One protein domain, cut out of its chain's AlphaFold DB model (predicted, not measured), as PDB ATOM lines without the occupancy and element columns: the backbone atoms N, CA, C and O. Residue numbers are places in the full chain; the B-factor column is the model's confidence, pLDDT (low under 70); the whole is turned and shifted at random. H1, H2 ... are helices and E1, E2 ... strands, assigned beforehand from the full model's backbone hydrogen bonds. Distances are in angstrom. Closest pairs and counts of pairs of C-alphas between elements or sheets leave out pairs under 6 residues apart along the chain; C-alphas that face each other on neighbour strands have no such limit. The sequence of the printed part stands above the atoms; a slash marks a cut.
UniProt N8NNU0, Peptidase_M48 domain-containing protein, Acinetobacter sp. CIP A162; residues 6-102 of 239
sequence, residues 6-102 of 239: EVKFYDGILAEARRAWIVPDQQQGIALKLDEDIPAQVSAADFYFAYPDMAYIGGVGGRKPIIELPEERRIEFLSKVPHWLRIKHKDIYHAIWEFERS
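AT A GLANCE: This is residues 6 to 102 of the 239 residues of the protein "Peptidase_M48 domain-containing protein" of Acinetobacter sp. CIP A162 (UniProt N8NNU0). One antiparallel sheet of seven strands is curled like part of a barrel, left open between its edge strands E4 and E5, and one helix, H1, lies at the far end of the domain, only grazing the sheet. The printed part has 97 residues, with seven named strands followed by H1; the sheet's order is E4 E3 E2 E1 E7 E6 E5. The class is mixed, helices and strands, with under half of the residues in named elements. The whole is compact, with a radius of gyration of the C-alphas of 13.6 A, and spans 44 by 30 by 22 A.

HOW THE PARTS SIT: E1, residues 6 to 10, and E2, residues 18 to 25, form a hairpin, with N 9 and O 18 within hydrogen-bond range at 2.9 A. E2 forms a hairpin with E3, residues 29 to 34 (N 23 and O 31, 2.8 A), and E3 with E4, residues 47 to 50 (N 49 and O 30, 2.9 A). These four strands are a meander, each the antiparallel neighbour of the one before. E5, residues 55 to 57, is apart from E4. E5, E6, residues 66 to 68, and E7, residues 74 to 77, are a second meander of two hairpins, with N 57 and O 66 at 2.9 A and N 67 and O 75 at 2.8 A. E7 and E1 are antiparallel neighbours at 153 degrees, with N 8 and O 76 at 2.9 A. H1, residues 90 to 101, is only just on the sheet, with 5 pairs of C-alphas within 10 A; its closest C-alpha to E5 is that of Lys 90, 6.8 A from that of Tyr 56. Every O i to N i+4 pair in H1 is within hydrogen-bond range.

IN THESE COORDINATES: E1 begins at C-alpha 6 (-32.281, -20.044, -27.444). E2 is 21.1 A long, E3 16.7 A. H1, 16.8 A, ends at C-alpha 101 (-50.332, -0.047, -25.786).

THE WHOLE: The C-alphas farthest apart, those of Ser 43 and Ser 102, are 44.2 A apart. The printed part has no cut. The links E3 to E4 and E7 to H1 are long. Confidence is under 70 at residues 27, 35 to 44, 59 to 62 and 87 to 100.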
ATOM      1  N   GLU A   6     -33.018 -20.398 -26.236       88.25
ATOM      2  CA  GLU A   6     -32.281 -20.044 -27.444       88.25
ATOM      3  C   GLU A   6     -32.332 -18.526 -27.679       88.25
ATOM      4  O   GLU A   6     -33.395 -17.890 -27.611       88.25
ATOM      5  N   VAL A   7     -31.170 -17.945 -27.957       90.00
ATOM      6  CA  VAL A   7     -30.967 -16.514 -28.172       90.00
ATOM      7  C   VAL A   7     -29.970 -16.275 -29.305       90.00
ATOM      8  O   VAL A   7     -29.229 -17.170 -29.711       90.00
ATOM      9  N   LYS A   8     -29.933 -15.041 -29.807       91.06
ATOM     10  CA  LYS A   8     -28.818 -14.558 -30.626       91.06
ATOM     11  C   LYS A   8     -27.817 -13.849 -29.730       91.06
ATOM     12  O   LYS A   8     -28.219 -13.003 -28.933       91.06
ATOM     13  N   PHE A   9     -26.543 -14.175 -29.881       90.56
ATOM     14  CA  PHE A   9     -25.447 -13.551 -29.156       90.56
ATOM     15  C   PHE A   9     -24.552 -12.760 -30.109       90.56
ATOM     16  O   PHE A   9     -24.238 -13.227 -31.203       90.56
ATOM     17  N   TYR A  10     -24.146 -11.577 -29.665       89.69
ATOM     18  CA  TYR A  10     -23.183 -10.701 -30.316       89.69
ATOM     19  C   TYR A  10     -21.999 -10.527 -29.366       89.69
ATOM     20  O   TYR A  10     -22.193 -10.181 -28.197       89.69
ATOM     21  N   ASP A  11     -20.794 -10.780 -29.868       85.12
ATOM     22  CA  ASP A  11     -19.560 -10.833 -29.077       85.12
ATOM     23  C   ASP A  11     -18.915  -9.459 -28.820       85.12
ATOM     24  O   ASP A  11     -17.925  -9.387 -28.096       85.12
ATOM     25  N   GLY A  12     -19.489  -8.383 -29.372       82.38
ATOM     26  CA  GLY A  12     -18.978  -7.014 -29.248       82.38
ATOM     27  C   GLY A  12     -17.789  -6.707 -30.168       82.38
ATOM     28  O   GLY A  12     -17.317  -5.577 -30.200       82.38
ATOM     29  N   ILE A  13     -17.313  -7.688 -30.943       80.19
ATOM     30  CA  ILE A  13     -16.148  -7.556 -31.831       80.19
ATOM     31  C   ILE A  13     -16.592  -7.624 -33.293       80.19
ATOM     32  O   ILE A  13     -16.174  -6.810 -34.118       80.19
ATOM     33  N   LEU A  14     -17.456  -8.584 -33.622       77.19
ATOM     34  CA  LEU A  14     -18.016  -8.777 -34.952       77.19
ATOM     35  C   LEU A  14     -19.505  -8.426 -34.944       77.19
ATOM     36  O   LEU A  14     -20.262  -8.811 -34.053       77.19
ATOM     37  N   ALA A  15     -19.968  -7.747 -35.993       76.75
ATOM     38  CA  ALA A  15     -21.385  -7.427 -36.183       76.75
ATOM     39  C   ALA A  15     -22.216  -8.642 -36.667       76.75
ATOM     40  O   ALA A  15     -23.198  -8.483 -37.393       76.75
ATOM     41  N   GLU A  16     -21.826  -9.859 -36.282       83.56
ATOM     42  CA  GLU A  16     -22.455 -11.111 -36.697       83.56
ATOM     43  C   GLU A  16     -23.123 -11.807 -35.509       83.56
ATOM     44  O   GLU A  16     -22.530 -12.002 -34.450       83.56
ATOM     45  N   ALA A  17     -24.384 -12.195 -35.698       85.62
ATOM     46  CA  ALA A  17     -25.149 -12.896 -34.677       85.62
ATOM     47  C   ALA A  17     -24.793 -14.383 -34.665       85.62
ATOM     48  O   ALA A  17     -24.980 -15.068 -35.673       85.62
ATOM     49  N   ARG A  18     -24.400 -14.907 -33.505       88.69
ATOM     50  CA  ARG A  18     -24.211 -16.346 -33.285       88.69
ATOM     51  C   ARG A  18     -25.398 -16.947 -32.552       88.69
ATOM     52  O   ARG A  18     -26.052 -16.274 -31.748       88.69
ATOM     53  N   ARG A  19     -25.706 -18.212 -32.836       88.44
ATOM     54  CA  ARG A  19     -26.744 -18.937 -32.095       88.44
ATOM     55  C   ARG A  19     -26.186 -19.339 -30.741       88.44
ATOM     56  O   ARG A  19     -25.075 -19.855 -30.651       88.44
ATOM     57  N   ALA A  20     -26.962 -19.094 -29.693       89.00
ATOM     58  CA  ALA A  20     -26.535 -19.404 -28.344       89.00
ATOM     59  C   ALA A  20     -27.683 -19.890 -27.461       89.00
ATOM     60  O   ALA A  20     -28.851 -19.554 -27.668       89.00
ATOM     61  N   TRP A  21     -27.324 -20.633 -26.422       87.75
ATOM     62  CA  TRP A  21     -28.225 -21.070 -25.366       87.75
ATOM     63  C   TRP A  21     -27.859 -20.389 -24.057       87.75
ATOM     64  O   TRP A  21     -26.715 -20.474 -23.614       87.75
ATOM     65  N   ILE A  22     -28.844 -19.762 -23.411       88.06
ATOM     66  CA  ILE A  22     -28.689 -19.265 -22.041       88.06
ATOM     67  C   ILE A  22     -29.226 -20.284 -21.042       88.06
ATOM     68  O   ILE A  22     -30.365 -20.754 -21.153       88.06
ATOM     69  N   VAL A  23     -28.417 -20.596 -20.034       85.88
ATOM     70  CA  VAL A  23     -28.757 -21.507 -18.939       85.88
ATOM     71  C   VAL A  23     -28.632 -20.765 -17.610       85.88
ATOM     72  O   VAL A  23     -27.641 -20.077 -17.376       85.88
ATOM     73  N   PRO A  24     -29.635 -20.858 -16.725       84.12
ATOM     74  CA  PRO A  24     -29.571 -20.192 -15.434       84.12
ATOM     75  C   PRO A  24     -28.627 -20.914 -14.482       84.12
ATOM     76  O   PRO A  24     -28.812 -22.104 -14.226       84.12
ATOM     77  N   ASP A  25     -27.730 -20.160 -13.855       81.81
ATOM     78  CA  ASP A  25     -26.882 -20.661 -12.779       81.81
ATOM     79  C   ASP A  25     -27.361 -20.134 -11.425       81.81
ATOM     80  O   ASP A  25     -27.336 -18.929 -11.185       81.81
ATOM     81  N   GLN A  26     -27.899 -21.036 -10.593       71.50
ATOM     82  CA  GLN A  26     -28.288 -20.887  -9.174       71.50
ATOM     83  C   GLN A  26     -28.659 -19.474  -8.648       71.50
ATOM     84  O   GLN A  26     -28.444 -19.155  -7.487       71.50
ATOM     85  N   GLN A  27     -29.325 -18.650  -9.466       68.69
ATOM     86  CA  GLN A  27     -29.682 -17.245  -9.184       68.69
ATOM     87  C   GLN A  27     -28.526 -16.221  -9.166       68.69
ATOM     88  O   GLN A  27     -28.782 -15.069  -8.828       68.69
ATOM     89  N   GLN A  28     -27.307 -16.584  -9.567       77.81
ATOM     90  CA  GLN A  28     -26.154 -15.670  -9.597       77.81
ATOM     91  C   GLN A  28     -25.940 -15.025 -10.976       77.81
ATOM     92  O   GLN A  28     -25.481 -13.885 -11.068       77.81
ATOM     93  N   GLY A  29     -26.358 -15.703 -12.046       85.00
ATOM     94  CA  GLY A  29     -26.176 -15.208 -13.403       85.00
ATOM     95  C   GLY A  29     -26.742 -16.136 -14.471       85.00
ATOM     96  O   GLY A  29     -27.613 -16.977 -14.207       85.00
ATOM     97  N   ILE A  30     -26.241 -15.965 -15.692       88.00
ATOM     98  CA  ILE A  30     -26.493 -16.860 -16.821       88.00
ATOM     99  C   ILE A  30     -25.169 -17.384 -17.370       88.00
ATOM    100  O   ILE A  30     -24.211 -16.635 -17.554       88.00
ATOM    101  N   ALA A  31     -25.155 -18.673 -17.679       87.94
ATOM    102  CA  ALA A  31     -24.169 -19.278 -18.557       87.94
ATOM    103  C   ALA A  31     -24.669 -19.195 -20.002       87.94
ATOM    104  O   ALA A  31     -25.858 -19.403 -20.256       87.94
ATOM    105  N   LEU A  32     -23.765 -18.911 -20.934       87.44
ATOM    106  CA  LEU A  32     -24.034 -18.853 -22.363       87.44
ATOM    107  C   LEU A  32     -23.156 -19.869 -23.097       87.44
ATOM    108  O   LEU A  32     -21.947 -19.937 -22.870       87.44
ATOM    109  N   LYS A  33     -23.780 -20.654 -23.975       86.31
ATOM    110  CA  LYS A  33     -23.114 -21.642 -24.830       86.31
ATOM    111  C   LYS A  33     -23.387 -21.338 -26.295       86.31
ATOM    112  O   LYS A  33     -24.547 -21.136 -26.650       86.31
ATOM    113  N   LEU A  34     -22.338 -21.286 -27.102       84.44
ATOM    114  CA  LEU A  34     -22.393 -21.082 -28.544       84.44
ATOM    115  C   LEU A  34     -22.564 -22.414 -29.274       84.44
ATOM    116  O   LEU A  34     -22.026 -23.426 -28.837       84.44
ATOM    117  N   ASP A  35     -23.291 -22.351 -30.386       69.06
ATOM    118  CA  ASP A  35     -23.370 -23.349 -31.454       69.06
ATOM    119  C   ASP A  35     -23.678 -24.814 -31.032       69.06
ATOM    120  O   ASP A  35     -22.865 -25.581 -30.528       69.06
ATOM    121  N   GLU A  36     -24.930 -25.171 -31.336       66.06
ATOM    122  CA  GLU A  36     -25.546 -26.496 -31.529       66.06
ATOM    123  C   GLU A  36     -25.800 -27.445 -30.342       66.06
ATOM    124  O   GLU A  36     -26.814 -28.141 -30.410       66.06
ATOM    125  N   ASP A  37     -25.087 -27.383 -29.209       66.19
ATOM    126  CA  ASP A  37     -25.420 -28.230 -28.040       66.19
ATOM    127  C   ASP A  37     -25.933 -27.453 -26.813       66.19
ATOM    128  O   ASP A  37     -25.337 -26.480 -26.348       66.19
ATOM    129  N   ILE A  38     -27.048 -27.919 -26.230       64.38
ATOM    130  CA  ILE A  38     -27.560 -27.399 -24.954       64.38
ATOM    131  C   ILE A  38     -26.616 -27.871 -23.838       64.38
ATOM    132  O   ILE A  38     -26.526 -29.078 -23.596       64.38
ATOM    133  N   PRO A  39     -25.947 -26.968 -23.100       62.56
ATOM    134  CA  PRO A  39     -24.999 -27.386 -22.079       62.56
ATOM    135  C   PRO A  39     -25.742 -28.089 -20.935       62.56
ATOM    136  O   PRO A  39     -26.646 -27.530 -20.312       62.56
ATOM    137  N   ALA A  40     -25.344 -29.330 -20.644       61.12
ATOM    138  CA  ALA A  40     -25.893 -30.112 -19.536       61.12
ATOM    139  C   ALA A  40     -25.466 -29.567 -18.157       61.12
ATOM    140  O   ALA A  40     -26.119 -29.850 -17.151       61.12
ATOM    141  N   GLN A  41     -24.374 -28.793 -18.103       63.72
ATOM    142  CA  GLN A  41     -23.794 -28.212 -16.890       63.72
ATOM    143  C   GLN A  41     -23.225 -26.811 -17.163       63.72
ATOM    144  O   GLN A  41     -22.725 -26.535 -18.251       63.72
ATOM    145  N   VAL A  42     -23.268 -25.940 -16.150       62.66
ATOM    146  CA  VAL A  42     -22.800 -24.537 -16.208       62.66
ATOM    147  C   VAL A  42     -21.285 -24.438 -16.439       62.66
ATOM    148  O   VAL A  42     -20.826 -23.525 -17.116       62.66
ATOM    149  N   SER A  43     -20.508 -25.403 -15.941       62.94
ATOM    150  CA  SER A  43     -19.041 -25.449 -16.054       62.94
ATOM    151  C   SER A  43     -18.511 -25.603 -17.484       62.94
ATOM    152  O   SER A  43     -17.331 -25.361 -17.712       62.94
ATOM    153  N   ALA A  44     -19.357 -25.997 -18.443       68.56
ATOM    154  CA  ALA A  44     -18.994 -26.171 -19.852       68.56
ATOM    155  C   ALA A  44     -19.397 -24.976 -20.746       68.56
ATOM    156  O   ALA A  44     -19.385 -25.091 -21.978       68.56
ATOM    157  N   ALA A  45     -19.811 -23.858 -20.142       78.75
ATOM    158  CA  ALA A  45     -20.244 -22.656 -20.846       78.75
ATOM    159  C   ALA A  45     -19.064 -21.884 -21.456       78.75
ATOM    160  O   ALA A  45     -17.980 -21.845 -20.880       78.75
ATOM    161  N   ASP A  46     -19.298 -21.242 -22.600       82.62
ATOM    162  CA  ASP A  46     -18.282 -20.419 -23.269       82.62
ATOM    163  C   ASP A  46     -18.173 -19.039 -22.612       82.62
ATOM    164  O   ASP A  46     -17.098 -18.447 -22.561       82.62
ATOM    165  N   PHE A  47     -19.285 -18.544 -22.058       85.62
ATOM    166  CA  PHE A  47     -19.324 -17.302 -21.298       85.62
ATOM    167  C   PHE A  47     -20.196 -17.435 -20.053       85.62
ATOM    168  O   PHE A  47     -21.203 -18.148 -20.039       85.62
ATOM    169  N   TYR A  48     -19.841 -16.677 -19.021       87.81
ATOM    170  CA  TYR A  48     -20.645 -16.503 -17.822       87.81
ATOM    171  C   TYR A  48     -20.849 -15.014 -17.556       87.81
ATOM    172  O   TYR A  48     -19.900 -14.235 -17.611       87.81
ATOM    173  N   PHE A  49     -22.087 -14.629 -17.254       87.94
ATOM    174  CA  PHE A  49     -22.459 -13.249 -16.964       87.94
ATOM    175  C   PHE A  49     -23.264 -13.197 -15.668       87.94
ATOM    176  O   PHE A  49     -24.275 -13.894 -15.536       87.94
ATOM    177  N   ALA A  50     -22.848 -12.361 -14.716       86.62
ATOM    178  CA  ALA A  50     -23.576 -12.162 -13.467       86.62
ATOM    179  C   ALA A  50     -24.745 -11.182 -13.667       86.62
ATOM    180  O   ALA A  50     -24.658 -10.246 -14.458       86.62
ATOM    181  N   TYR A  51     -25.852 -11.373 -12.942       85.06
ATOM    182  CA  TYR A  51     -27.025 -10.491 -13.066       85.06
ATOM    183  C   TYR A  51     -26.759  -8.990 -12.848       85.06
ATOM    184  O   TYR A  51     -27.407  -8.197 -13.531       85.06
ATOM    185  N   PRO A  52     -25.869  -8.564 -11.925       83.00
ATOM    186  CA  PRO A  52     -25.553  -7.146 -11.741       83.00
ATOM    187  C   PRO A  52     -24.947  -6.475 -12.978       83.00
ATOM    188  O   PRO A  52     -25.115  -5.270 -13.140       83.00
ATOM    189  N   ASP A  53     -24.307  -7.254 -13.849       82.88
ATOM    190  CA  ASP A  53     -23.600  -6.763 -15.033       82.88
ATOM    191  C   ASP A  53     -24.495  -6.743 -16.285       82.88
ATOM    192  O   ASP A  53     -24.045  -6.405 -17.377       82.88
ATOM    193  N   MET A  54     -25.768  -7.130 -16.143       85.88
ATOM    194  CA  MET A  54     -26.738  -7.185 -17.234       85.88
ATOM    195  C   MET A  54     -27.635  -5.954 -17.230       85.88
ATOM    196  O   MET A  54     -28.395  -5.728 -16.283       85.88
ATOM    197  N   ALA A  55     -27.653  -5.230 -18.344       82.62
ATOM    198  CA  ALA A  55     -28.631  -4.182 -18.588       82.62
ATOM    199  C   ALA A  55     -29.764  -4.728 -19.467       82.62
ATOM    200  O   ALA A  55     -29.565  -5.110 -20.620       82.62
ATOM    201  N   TYR A  56     -30.977  -4.792 -18.914       82.44
ATOM    202  CA  TYR A  56     -32.160  -5.191 -19.674       82.44
ATOM    203  C   TYR A  56     -32.739  -3.999 -20.428       82.44
ATOM    204  O   TYR A  56     -33.162  -3.019 -19.814       82.44
ATOM    205  N   ILE A  57     -32.845  -4.128 -21.747       77.44
ATOM    206  CA  ILE A  57     -33.518  -3.152 -22.594       77.44
ATOM    207  C   ILE A  57     -34.818  -3.783 -23.079       77.44
ATOM    208  O   ILE A  57     -34.839  -4.751 -23.850       77.44
ATOM    209  N   GLY A  58     -35.926  -3.232 -22.581       71.38
ATOM    210  CA  GLY A  58     -37.264  -3.646 -22.976       71.38
ATOM    211  C   GLY A  58     -37.483  -3.498 -24.481       71.38
ATOM    212  O   GLY A  58     -36.998  -2.561 -25.111       71.38
ATOM    213  N   GLY A  59     -38.231  -4.432 -25.063       68.50
ATOM    214  CA  GLY A  59     -38.670  -4.308 -26.448       68.50
ATOM    215  C   GLY A  59     -39.678  -3.167 -26.585       68.50
ATOM    216  O   GLY A  59     -40.675  -3.148 -25.865       68.50
ATOM    217  N   VAL A  60     -39.431  -2.239 -27.510       61.12
ATOM    218  CA  VAL A  60     -40.364  -1.153 -27.858       61.12
ATOM    219  C   VAL A  60     -41.042  -1.490 -29.189       61.12
ATOM    220  O   VAL A  60     -40.383  -1.870 -30.164       61.12
ATOM    221  N   GLY A  61     -42.372  -1.398 -29.229       66.38
ATOM    222  CA  GLY A  61     -43.175  -1.778 -30.394       66.38
ATOM    223  C   GLY A  61     -43.065  -3.271 -30.747       66.38
ATOM    224  O   GLY A  61     -43.357  -4.138 -29.926       66.38
ATOM    225  N   GLY A  62     -42.673  -3.576 -31.991       66.19
ATOM    226  CA  GLY A  62     -42.506  -4.946 -32.507       66.19
ATOM    227  C   GLY A  62     -41.122  -5.569 -32.279       66.19
ATOM    228  O   GLY A  62     -40.879  -6.692 -32.724       66.19
ATOM    229  N   ARG A  63     -40.192  -4.855 -31.629       72.12
ATOM    230  CA  ARG A  63     -38.835  -5.357 -31.371       72.12
ATOM    231  C   ARG A  63     -38.814  -6.228 -30.121       72.12
ATOM    232  O   ARG A  63     -39.434  -5.904 -29.113       72.12
ATOM    233  N   LYS A  64     -38.092  -7.344 -30.191       77.69
ATOM    234  CA  LYS A  64     -37.894  -8.232 -29.042       77.69
ATOM    235  C   LYS A  64     -36.914  -7.571 -28.060       77.69
ATOM    236  O   LYS A  64     -36.049  -6.816 -28.501       77.69
ATOM    237  N   PRO A  65     -37.065  -7.812 -26.750       81.00
ATOM    238  CA  PRO A  65     -36.150  -7.273 -25.753       81.00
ATOM    239  C   PRO A  65     -34.735  -7.812 -25.950       81.00
ATOM    240  O   PRO A  65     -34.540  -8.893 -26.517       81.00
ATOM    241  N   ILE A  66     -33.766  -7.059 -25.445       86.75
ATOM    242  CA  ILE A  66     -32.343  -7.383 -25.525       86.75
ATOM    243  C   ILE A  66     -31.697  -7.225 -24.150       86.75
ATOM    244  O   ILE A  66     -32.227  -6.541 -23.271       86.75
ATOM    245  N   ILE A  67     -30.552  -7.869 -23.967       88.38
ATOM    246  CA  ILE A  67     -29.685  -7.656 -22.813       88.38
ATOM    247  C   ILE A  67     -28.351  -7.165 -23.329       88.38
ATOM    248  O   ILE A  67     -27.731  -7.832 -24.157       88.38
ATOM    249  N   GLU A  68     -27.927  -6.020 -22.821       86.94
ATOM    250  CA  GLU A  68     -26.555  -5.556 -22.944       86.94
ATOM    251  C   GLU A  68     -25.726  -6.147 -21.806       86.94
ATOM    252  O   GLU A  68     -26.173  -6.258 -20.658       86.94
ATOM    253  N   LEU A  69     -24.533  -6.586 -22.172       87.25
ATOM    254  CA  LEU A  69     -23.559  -7.253 -21.330       87.25
ATOM    255  C   LEU A  69     -22.254  -6.435 -21.346       87.25
ATOM    256  O   LEU A  69     -22.089  -5.561 -22.203       87.25
ATOM    257  N   PRO A  70     -21.303  -6.715 -20.439       84.12
ATOM    258  CA  PRO A  70     -19.988  -6.082 -20.473       84.12
ATOM    259  C   PRO A  70     -19.287  -6.266 -21.824       84.12
ATOM    260  O   PRO A  70     -19.533  -7.248 -22.526       84.12
ATOM    261  N   GLU A  71     -18.376  -5.345 -22.143       83.56
ATOM    262  CA  GLU A  71     -17.595  -5.354 -23.393       83.56
ATOM    263  C   GLU A  71     -18.460  -5.263 -24.662       83.56
ATOM    264  O   GLU A  71     -18.187  -5.929 -25.654       83.56
ATOM    265  N   GLU A  72     -19.535  -4.466 -24.621       82.50
ATOM    266  CA  GLU A  72     -20.446  -4.227 -25.760       82.50
ATOM    267  C   GLU A  72     -21.113  -5.502 -26.321       82.50
ATOM    268  O   GLU A  72     -21.694  -5.511 -27.410       82.50
ATOM    269  N   ARG A  73     -21.081  -6.594 -25.550       89.19
ATOM    270  CA  ARG A  73     -21.744  -7.852 -25.889       89.19
ATOM    271  C   ARG A  73     -23.253  -7.703 -25.745       89.19
ATOM    272  O   ARG A  73     -23.757  -6.987 -24.879       89.19
ATOM    273  N   ARG A  74     -24.005  -8.436 -26.564       89.75
ATOM    274  CA  ARG A  74     -25.470  -8.341 -26.573       89.75
ATOM    275  C   ARG A  74     -26.141  -9.686 -26.772       89.75
ATOM    276  O   ARG A  74     -25.727 -10.494 -27.598       89.75
ATOM    277  N   ILE A  75     -27.238  -9.889 -26.051       90.38
ATOM    278  CA  ILE A  75     -28.161 -11.006 -26.237       90.38
ATOM    279  C   ILE A  75     -29.483 -10.470 -26.781       90.38
ATOM    280  O   ILE A  75     -30.121  -9.626 -26.154       90.38
ATOM    281  N   GLU A  76     -29.941 -11.001 -27.911       89.31
ATOM    282  CA  GLU A  76     -31.297 -10.773 -28.407       89.31
ATOM    283  C   GLU A  76     -32.163 -12.012 -28.219       89.31
ATOM    284  O   GLU A  76     -31.823 -13.120 -28.651       89.31
ATOM    285  N   PHE A  77     -33.336 -11.823 -27.620       87.38
ATOM    286  CA  PHE A  77     -34.268 -12.923 -27.437       87.38
ATOM    287  C   PHE A  77     -35.007 -13.246 -28.731       87.38
ATOM    288  O   PHE A  77     -35.580 -12.374 -29.380       87.38
ATOM    289  N   LEU A  78     -35.075 -14.534 -29.071       82.50
ATOM    290  CA  LEU A  78     -35.917 -15.029 -30.162       82.50
ATOM    291  C   LEU A  78     -37.373 -15.244 -29.729       82.50
ATOM    292  O   LEU A  78     -38.265 -15.313 -30.573       82.50
ATOM    293  N   SER A  79     -37.636 -15.309 -28.427       77.38
ATOM    294  CA  SER A  79     -38.957 -15.553 -27.843       77.38
ATOM    295  C   SER A  79     -39.219 -14.612 -26.659       77.38
ATOM    296  O   SER A  79     -38.479 -13.651 -26.447       77.38
ATOM    297  N   LYS A  80     -40.303 -14.828 -25.903       77.00
ATOM    298  CA  LYS A  80     -40.549 -14.058 -24.674       77.00
ATOM    299  C   LYS A  80     -39.446 -14.347 -23.653       77.00
ATOM    300  O   LYS A  80     -39.036 -15.492 -23.487       77.00
ATOM    301  N   VAL A  81     -39.022 -13.312 -22.931       80.06
ATOM    302  CA  VAL A  81     -37.993 -13.422 -21.888       80.06
ATOM    303  C   VAL A  81     -38.443 -14.437 -20.834       80.06
ATOM    304  O   VAL A  81     -39.558 -14.314 -20.313       80.06
ATOM    305  N   PRO A  82     -37.609 -15.431 -20.488       81.94
ATOM    306  CA  PRO A  82     -37.990 -16.448 -19.523       81.94
ATOM    307  C   PRO A  82     -38.270 -15.852 -18.137       81.94
ATOM    308  O   PRO A  82     -37.559 -14.976 -17.649       81.94
ATOM    309  N   HIS A  83     -39.286 -16.384 -17.453       77.44
ATOM    310  CA  HIS A  83     -39.690 -15.933 -16.113       77.44
ATOM    311  C   HIS A  83     -38.594 -16.100 -15.051       77.44
ATOM    312  O   HIS A  83     -38.591 -15.390 -14.052       77.44
ATOM    313  N   TRP A  84     -37.656 -17.027 -15.261       81.00
ATOM    314  CA  TRP A  84     -36.552 -17.276 -14.338       81.00
ATOM    315  C   TRP A  84     -35.417 -16.249 -14.439       81.00
ATOM    316  O   TRP A  84     -34.542 -16.253 -13.573       81.00
ATOM    317  N   LEU A  85     -35.415 -15.399 -15.469       80.56
ATOM    318  CA  LEU A  85     -34.397 -14.380 -15.686       80.56
ATOM    319  C   LEU A  85     -34.743 -13.128 -14.872       80.56
ATOM    320  O   LEU A  85     -35.665 -12.382 -15.211       80.56
ATOM    321  N   ARG A  86     -34.031 -12.945 -13.757       72.06
ATOM    322  CA  ARG A  86     -34.284 -11.893 -12.764       72.06
ATOM    323  C   ARG A  86     -33.324 -10.723 -12.980       72.06
ATOM    324  O   ARG A  86     -32.360 -10.578 -12.240       72.06
ATOM    325  N   ILE A  87     -33.583  -9.908 -14.001       69.75
ATOM    326  CA  ILE A  87     -32.799  -8.691 -14.263       69.75
ATOM    327  C   ILE A  87     -33.506  -7.492 -13.632       69.75
ATOM    328  O   ILE A  87     -34.735  -7.374 -13.686       69.75
ATOM    329  N   LYS A  88     -32.721  -6.615 -13.006       63.09
ATOM    330  CA  LYS A  88     -33.197  -5.369 -12.400       63.09
ATOM    331  C   LYS A  88     -33.824  -4.479 -13.493       63.09
ATOM    332  O   LYS A  88     -33.346  -4.469 -14.618       63.09
ATOM    333  N   HIS A  89     -34.896  -3.750 -13.171       61.50
ATOM    334  CA  HIS A  89     -35.654  -2.848 -14.071       61.50
ATOM    335  C   HIS A  89     -36.636  -3.472 -15.080       61.50
ATOM    336  O   HIS A  89     -37.306  -2.721 -15.788       61.50
ATOM    337  N   LYS A  90     -36.837  -4.798 -15.096       59.84
ATOM    338  CA  LYS A  90     -37.858  -5.457 -15.943       59.84
ATOM    339  C   LYS A  90     -39.260  -4.835 -15.808       59.84
ATOM    340  O   LYS A  90     -39.965  -4.699 -16.805       59.84
ATOM    341  N   ASP A  91     -39.627  -4.425 -14.597       60.53
ATOM    342  CA  ASP A  91     -40.978  -3.964 -14.262       60.53
ATOM    343  C   ASP A  91     -41.287  -2.553 -14.792       60.53
ATOM    344  O   ASP A  91     -42.409  -2.288 -15.212       60.53
ATOM    345  N   ILE A  92     -40.287  -1.662 -14.858       62.47
ATOM    346  CA  ILE A  92     -40.468  -0.285 -15.354       62.47
ATOM    347  C   ILE A  92     -40.715  -0.300 -16.864       62.47
ATOM    348  O   ILE A  92     -41.648   0.334 -17.350       62.47
ATOM    349  N   TYR A  93     -39.927  -1.076 -17.612       60.88
ATOM    350  CA  TYR A  93     -40.115  -1.211 -19.058       60.88
ATOM    351  C   TYR A  93     -41.405  -1.958 -19.413       60.88
ATOM    352  O   TYR A  93     -42.032  -1.644 -20.421       60.88
ATOM    353  N   HIS A  94     -41.831  -2.910 -18.576       62.34
ATOM    354  CA  HIS A  94     -43.125  -3.569 -18.741       62.34
ATOM    355  C   HIS A  94     -44.290  -2.595 -18.522       62.34
ATOM    356  O   HIS A  94     -45.215  -2.568 -19.327       62.34
ATOM    357  N   ALA A  95     -44.215  -1.748 -17.489       63.31
ATOM    358  CA  ALA A  95     -45.219  -0.718 -17.239       63.31
ATOM    359  C   ALA A  95     -45.297   0.296 -18.393       63.31
ATOM    360  O   ALA A  95     -46.391   0.607 -18.853       63.31
ATOM    361  N   ILE A  96     -44.154   0.761 -18.915       67.00
ATOM    362  CA  ILE A  96     -44.110   1.664 -20.082       67.00
ATOM    363  C   ILE A  96     -44.783   1.014 -21.297       67.00
ATOM    364  O   ILE A  96     -45.602   1.652 -21.954       67.00
ATOM    365  N   TRP A  97     -44.501  -0.265 -21.559       64.31
ATOM    366  CA  TRP A  97     -45.113  -1.007 -22.663       64.31
ATOM    367  C   TRP A  97     -46.634  -1.173 -22.501       64.31
ATOM    368  O   TRP A  97     -47.379  -1.057 -23.475       64.31
ATOM    369  N   GLU A  98     -47.122  -1.405 -21.280       64.94
ATOM    370  CA  GLU A  98     -48.562  -1.463 -20.996       64.94
ATOM    371  C   GLU A  98     -49.244  -0.096 -21.147       64.94
ATOM    372  O   GLU A  98     -50.343  -0.019 -21.706       64.94
ATOM    373  N   PHE A  99     -48.585   0.987 -20.716       67.31
ATOM    374  CA  PHE A  99     -49.078   2.355 -20.893       67.31
ATOM    375  C   PHE A  99     -49.169   2.745 -22.370       67.31
ATOM    376  O   PHE A  99     -50.194   3.271 -22.803       67.31
ATOM    377  N   GLU A 100     -48.128   2.452 -23.149       64.06
ATOM    378  CA  GLU A 100     -48.039   2.807 -24.569       64.06
ATOM    379  C   GLU A 100     -49.035   2.022 -25.435       64.06
ATOM    380  O   GLU A 100     -49.511   2.518 -26.454       64.06
ATOM    381  N   ARG A 101     -49.407   0.804 -25.023       70.50
ATOM    382  CA  ARG A 101     -50.332  -0.047 -25.786       70.50
ATOM    383  C   ARG A 101     -51.801   0.112 -25.386       70.50
ATOM    384  O   ARG A 101     -52.659  -0.511 -26.012       70.50
ATOM    385  N   SER A 102     -52.110   0.918 -24.369       78.25
ATOM    386  CA  SER A 102     -53.483   1.118 -23.902       78.25
ATOM    387  C   SER A 102     -54.142   2.326 -24.589       78.25
ATOM    388  O   SER A 102     -53.894   3.470 -24.195       78.25
TER     389      SER A 102